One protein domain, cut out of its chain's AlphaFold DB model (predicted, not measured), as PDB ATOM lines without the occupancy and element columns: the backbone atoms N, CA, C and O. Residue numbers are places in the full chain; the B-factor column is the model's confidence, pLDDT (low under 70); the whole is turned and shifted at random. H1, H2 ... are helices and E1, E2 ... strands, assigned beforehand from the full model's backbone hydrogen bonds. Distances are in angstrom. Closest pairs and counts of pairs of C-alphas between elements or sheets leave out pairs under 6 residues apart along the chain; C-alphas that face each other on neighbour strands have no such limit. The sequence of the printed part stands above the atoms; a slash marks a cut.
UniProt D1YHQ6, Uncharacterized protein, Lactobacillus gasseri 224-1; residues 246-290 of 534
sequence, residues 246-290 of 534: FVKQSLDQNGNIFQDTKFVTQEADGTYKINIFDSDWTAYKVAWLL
ATOM      1  N   PHE A 246      62.847 138.226  95.337       80.94
ATOM      2  CA  PHE A 246      63.916 138.727  96.193       80.94
ATOM      3  C   PHE A 246      65.248 138.227  95.666       80.94
ATOM      4  O   PHE A 246      65.432 137.022  95.505       80.94
ATOM      5  N   VAL A 247      66.159 139.160  95.400       78.69
ATOM      6  CA  VAL A 247      67.533 138.858  95.001       78.69
ATOM      7  C   VAL A 247      68.432 139.097  96.206       78.69
ATOM      8  O   VAL A 247      68.440 140.194  96.763       78.69
ATOM      9  N   LYS A 248      69.184 138.073  96.608       79.88
ATOM     10  CA  LYS A 248      70.176 138.141  97.687       79.88
ATOM     11  C   LYS A 248      71.549 137.775  97.134       79.88
ATOM     12  O   LYS A 248      71.673 136.853  96.330       79.88
ATOM     13  N   GLN A 249      72.582 138.494  97.568       78.19
ATOM     14  CA  GLN A 249      73.961 138.067  97.355       78.19
ATOM     15  C   GLN A 249      74.283 136.948  98.350       78.19
ATOM     16  O   GLN A 249      74.176 137.136  99.563       78.19
ATOM     17  N   SER A 250      74.653 135.792  97.817       77.75
ATOM     18  CA  SER A 250      74.982 134.578  98.558       77.75
ATOM     19  C   SER A 250      76.396 134.120  98.212       77.75
ATOM     20  O   SER A 250      77.040 134.665  97.315       77.75
ATOM     21  N   LEU A 251      76.894 133.140  98.957       72.94
ATOM     22  CA  LEU A 251      78.240 132.596  98.814       72.94
ATOM     23  C   LEU A 251      78.145 131.085  98.595       72.94
ATOM     24  O   LEU A 251      77.363 130.412  99.270       72.94
ATOM     25  N   ASP A 252      78.881 130.566  97.614       71.31
ATOM     26  CA  ASP A 252      78.888 129.140  97.287       71.31
ATOM     27  C   ASP A 252      79.720 128.321  98.299       71.31
ATOM     28  O   ASP A 252      80.293 128.838  99.261       71.31
ATOM     29  N   GLN A 253      79.807 127.004  98.089       66.56
ATOM     30  CA  GLN A 253      80.594 126.105  98.944       66.56
ATOM     31  C   GLN A 253      82.093 126.457  99.011       66.56
ATOM     32  O   GLN A 253      82.751 126.121  99.996       66.56
ATOM     33  N   ASN A 254      82.606 127.164  98.002       71.62
ATOM     34  CA  ASN A 254      83.991 127.610  97.891       71.62
ATOM     35  C   ASN A 254      84.183 129.052  98.404       71.62
ATOM     36  O   ASN A 254      85.312 129.529  98.470       71.62
ATOM     37  N   GLY A 255      83.100 129.741  98.783       69.62
ATOM     38  CA  GLY A 255      83.107 131.134  99.219       69.62
ATOM     39  C   GLY A 255      83.089 132.167  98.091       69.62
ATOM     40  O   GLY A 255      83.411 133.325  98.348       69.62
ATOM     41  N   ASN A 256      82.703 131.796  96.867       77.56
ATOM     42  CA  ASN A 256      82.506 132.753  95.776       77.56
ATOM     43  C   ASN A 256      81.112 133.374  95.830       77.56
ATOM     44  O   ASN A 256      80.132 132.695  96.138       77.56
ATOM     45  N   ILE A 257      81.012 134.656  95.475       79.69
ATOM     46  CA  ILE A 257      79.734 135.373  95.431       79.69
ATOM     47  C   ILE A 257      78.863 134.911  94.255       79.69
ATOM     48  O   ILE A 257      79.337 134.769  93.130       79.69
ATOM     49  N   PHE A 258      77.563 134.750  94.496       81.31
ATOM     50  CA  PHE A 258      76.547 134.568  93.460       81.31
ATOM     51  C   PHE A 258      75.234 135.256  93.859       81.31
ATOM     52  O   PHE A 258      75.050 135.654  95.010       81.31
ATOM     53  N   GLN A 259      74.319 135.432  92.907       82.81
ATOM     54  CA  GLN A 259      72.987 135.974  93.175       82.81
ATOM     55  C   GLN A 259      71.969 134.842  93.261       82.81
ATOM     56  O   GLN A 259      71.778 134.104  92.297       82.81
ATOM     57  N   ASP A 260      71.295 134.734  94.403       81.00
ATOM     58  CA  ASP A 260      70.173 133.822  94.582       81.00
ATOM     59  C   ASP A 260      68.852 134.586  94.466       81.00
ATOM     60  O   ASP A 260      68.695 135.675  95.024       81.00
ATOM     61  N   THR A 261      67.901 134.011  93.732       83.12
ATOM     62  CA  THR A 261      66.572 134.585  93.526       83.12
ATOM     63  C   THR A 261      65.523 133.695  94.177       83.12
ATOM     64  O   THR A 261      65.337 132.547  93.774       83.12
ATOM     65  N   LYS A 262      64.796 134.243  95.154       83.50
ATOM     66  CA  LYS A 262      63.672 133.569  95.814       83.50
ATOM     67  C   LYS A 262      62.341 134.156  95.381       83.50
ATOM     68  O   LYS A 262      62.199 135.366  95.196       83.50
ATOM     69  N   PHE A 263      61.371 133.266  95.238       82.19
ATOM     70  CA  PHE A 263      60.000 133.586  94.874       82.19
ATOM     71  C   PHE A 263      59.122 133.553  96.118       82.19
ATOM     72  O   PHE A 263      59.377 132.785  97.047       82.19
ATOM     73  N   VAL A 264      58.078 134.376  96.113       84.88
ATOM     74  CA  VAL A 264      57.017 134.287  97.111       84.88
ATOM     75  C   VAL A 264      56.186 133.036  96.824       84.88
ATOM     76  O   VAL A 264      55.657 132.873  95.724       84.88
ATOM     77  N   THR A 265      56.050 132.161  97.812       82.81
ATOM     78  CA  THR A 265      55.199 130.969  97.747       82.81
ATOM     79  C   THR A 265      53.994 131.143  98.656       82.81
ATOM     80  O   THR A 265      54.135 131.628  99.778       82.81
ATOM     81  N   GLN A 266      52.814 130.748  98.182       84.12
ATOM     82  CA  GLN A 266      51.618 130.708  99.018       84.12
ATOM     83  C   GLN A 266      51.616 129.418  99.840       84.12
ATOM     84  O   GLN A 266      51.795 128.332  99.290       84.12
ATOM     85  N   GLU A 267      51.433 129.553 101.144       85.31
ATOM     86  CA  GLU A 267      51.296 128.452 102.089       85.31
ATOM     87  C   GLU A 267      49.838 127.949 102.107       85.31
ATOM     88  O   GLU A 267      48.917 128.618 101.629       85.31
ATOM     89  N   ALA A 268      49.608 126.752 102.653       86.06
ATOM     90  CA  ALA A 268      48.282 126.122 102.658       86.06
ATOM     91  C   ALA A 268      47.220 126.913 103.452       86.06
ATOM     92  O   ALA A 268      46.028 126.783 103.180       86.06
ATOM     93  N   ASP A 269      47.646 127.742 104.407       85.00
ATOM     94  CA  ASP A 269      46.790 128.631 105.204       85.00
ATOM     95  C   ASP A 269      46.468 129.966 104.500       85.00
ATOM     96  O   ASP A 269      45.790 130.827 105.059       85.00
ATOM     97  N   GLY A 270      46.944 130.140 103.264       76.19
ATOM     98  CA  GLY A 270      46.747 131.337 102.456       76.19
ATOM     99  C   GLY A 270      47.774 132.444 102.700       76.19
ATOM    100  O   GLY A 270      47.752 133.431 101.962       76.19
ATOM    101  N   THR A 271      48.683 132.291 103.669       79.31
ATOM    102  CA  THR A 271      49.789 133.233 103.890       79.31
ATOM    103  C   THR A 271      50.858 133.107 102.802       79.31
ATOM    104  O   THR A 271      50.882 132.157 102.021       79.31
ATOM    105  N   TYR A 272      51.747 134.096 102.709       81.69
ATOM    106  CA  TYR A 272      52.811 134.137 101.709       81.69
ATOM    107  C   TYR A 272      54.177 134.113 102.393       81.69
ATOM    108  O   TYR A 272      54.478 134.989 103.205       81.69
ATOM    109  N   LYS A 273      55.018 133.134 102.044       83.94
ATOM    110  CA  LYS A 273      56.374 132.974 102.581       83.94
ATOM    111  C   LYS A 273      57.426 133.213 101.511       83.94
ATOM    112  O   LYS A 273      57.246 132.897 100.339       83.94
ATOM    113  N   ILE A 274      58.573 133.712 101.955       84.38
ATOM    114  CA  ILE A 274      59.808 133.760 101.177       84.38
ATOM    115  C   ILE A 274      60.820 132.908 101.921       84.38
ATOM    116  O   ILE A 274      61.321 133.305 102.972       84.38
ATOM    117  N   ASN A 275      61.080 131.701 101.420       75.81
ATOM    118  CA  ASN A 275      62.061 130.829 102.050       75.81
ATOM    119  C   ASN A 275      63.479 131.265 101.656       75.81
ATOM    120  O   ASN A 275      63.904 131.056 100.520       75.81
ATOM    121  N   ILE A 276      64.200 131.852 102.612       74.94
ATOM    122  CA  ILE A 276      65.619 132.205 102.475       74.94
ATOM    123  C   ILE A 276      66.550 131.263 103.249       74.94
ATOM    124  O   ILE A 276      67.764 131.437 103.174       74.94
ATOM    125  N   PHE A 277      66.009 130.287 103.987       67.56
ATOM    126  CA  PHE A 277      66.766 129.462 104.931       67.56
ATOM    127  C   PHE A 277      67.820 128.605 104.227       67.56
ATOM    128  O   PHE A 277      69.000 128.687 104.554       67.56
ATOM    129  N   ASP A 278      67.412 127.861 103.198       63.31
ATOM    130  CA  ASP A 278      68.300 126.948 102.461       63.31
ATOM    131  C   ASP A 278      69.375 127.687 101.649       63.31
ATOM    132  O   ASP A 278      70.386 127.119 101.249       63.31
ATOM    133  N   SER A 279      69.147 128.974 101.408       63.16
ATOM    134  CA  SER A 279      70.018 129.864 100.644       63.16
ATOM    135  C   SER A 279      70.918 130.751 101.487       63.16
ATOM    136  O   SER A 279      71.788 131.439 100.951       63.16
ATOM    137  N   ASP A 280      70.696 130.784 102.799       65.81
ATOM    138  CA  ASP A 280      71.546 131.528 103.708       65.81
ATOM    139  C   ASP A 280      72.742 130.663 104.097       65.81
ATOM    140  O   ASP A 280      72.644 129.748 104.920       65.81
ATOM    141  N   TRP A 281      73.890 130.956 103.486       63.94
ATOM    142  CA  TRP A 281      75.136 130.236 103.733       63.94
ATOM    143  C   TRP A 281      75.475 130.127 105.223       63.94
ATOM    144  O   TRP A 281      75.980 129.095 105.676       63.94
ATOM    145  N   THR A 282      75.145 131.166 105.994       67.19
ATOM    146  CA  THR A 282      75.380 131.210 107.436       67.19
ATOM    147  C   THR A 282      74.524 130.180 108.169       67.19
ATOM    148  O   THR A 282      75.039 129.452 109.013       67.19
ATOM    149  N   ALA A 283      73.245 130.044 107.816       62.53
ATOM    150  CA  ALA A 283      72.343 129.090 108.463       62.53
ATOM    151  C   ALA A 283      72.738 127.632 108.165       62.53
ATOM    152  O   ALA A 283      72.804 126.811 109.082       62.53
ATOM    153  N   TYR A 284      73.084 127.322 106.910       66.06
ATOM    154  CA  TYR A 284      73.525 125.979 106.518       66.06
ATOM    155  C   TYR A 284      74.823 125.567 107.223       66.06
ATOM    156  O   TYR A 284      74.910 124.470 107.777       66.06
ATOM    157  N   LYS A 285      75.836 126.444 107.248       70.00
ATOM    158  CA  LYS A 285      77.115 126.139 107.905       70.00
ATOM    159  C   LYS A 285      76.985 126.038 109.421       70.00
ATOM    160  O   LYS A 285      77.614 125.163 110.008       70.00
ATOM    161  N   VAL A 286      76.149 126.864 110.051       71.81
ATOM    162  CA  VAL A 286      75.856 126.742 111.488       71.81
ATOM    163  C   VAL A 286      75.138 125.421 111.785       71.81
ATOM    164  O   VAL A 286      75.522 124.723 112.720       71.81
ATOM    165  N   ALA A 287      74.174 125.002 110.960       66.88
ATOM    166  CA  ALA A 287      73.534 123.691 111.093       66.88
ATOM    167  C   ALA A 287      74.517 122.527 110.864       66.88
ATOM    168  O   ALA A 287      74.479 121.532 111.589       66.88
ATOM    169  N   TRP A 288      75.424 122.652 109.888       70.19
ATOM    170  CA  TRP A 288      76.504 121.692 109.660       70.19
ATOM    171  C   TRP A 288      77.420 121.599 110.880       70.19
ATOM    172  O   TRP A 288      77.693 120.493 111.342       70.19
ATOM    173  N   LEU A 289      77.839 122.733 111.444       72.00
ATOM    174  CA  LEU A 289      78.666 122.780 112.647       72.00
ATOM    175  C   LEU A 289      77.950 122.062 113.794       72.00
ATOM    176  O   LEU A 289      78.475 121.093 114.327       72.00
ATOM    177  N   LEU A 290      76.693 122.433 114.060       70.12
ATOM    178  CA  LEU A 290      75.843 121.801 115.072       70.12
ATOM    179  C   LEU A 290      75.619 120.304 114.839       70.12
ATOM    180  O   LEU A 290      75.299 119.597 115.788       70.12
TER     181      LEU A 290
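AT A GLANCE: This is residues 246 to 290 of the 534 residues of an uncharacterized protein of Lactobacillus gasseri 224-1 (UniProt D1YHQ6). A two-stranded hairpin, E1 and E2, is followed by a long loop that runs on beyond the end of E2, turns round near residues 267 to 271 and folds back to one short helix, H1. The helix begins near the end of E1 and points away from the hairpin, and the whole makes a flat, loosely built model without a closed core. The printed part has 45 residues with two named strands and one named helix, in the order E1, E2, H1; the sheet has the order E1 - E2 and is antiparallel, and the class is mixed, helices and strands. The whole is loose, with a radius of gyration of the C-alphas of 12.7 A, and its C-alphas span 37 by 26 by 9 A.

IN THESE COORDINATES: E1 takes residues 246 to 251 and measures 15.8 A from first to last C-alpha; it begins with C-alpha 246 at (63.916, 138.727, 96.193). E2 takes residues 257 to 263, is the longest strand by residues and measures 19.8 A; its C-alpha 263 is at (60.000, 133.586, 94.874). Residues 264 to 280 hold no named element. H1 takes residues 281 to 290 and measures 14.1 A, ending with C-alpha 290 at (75.843, 121.801, 115.072).

HOW THE PARTS SIT: E1 and E2 are a hairpin, antiparallel neighbours with 147 degrees between their directions. The C-alphas of Val 247 and Thr 261 face each other at 4.6 A, and so do those of Leu 251 and Ile 257, also at 4.6 A. N 248 and O 260 are within hydrogen-bond range at 2.9 A, as are N 250 and O 258 at 2.8 A. In the stretch after E2, residues 265 to 266 pair with residues 272 to 273, antiparallel, in a pairing too short to bear a name. The closest C-alphas of E1 and H1 are those of Leu 251 and Trp 281, 6.3 A apart, while their centres are 16.8 A apart. In H1 every O i to N i+4 pair is within hydrogen-bond range.

THE WHOLE: The two C-alphas farthest apart are those of Asn 254 and Asp 269, at 37.9 A, and the first and last printed C-alphas, of Phe 246 and Leu 290, are 28.0 A apart. The printed part has no cut. The link from E1 to E2 is tight, with 5 residues, and the link from E2 to H1 is long, with 17. The mean pLDDT of the printed part is 75.6; residue 253, residue 255, residues 277 to 284 and residue 287 are under 70, and H1 has a mean of 68.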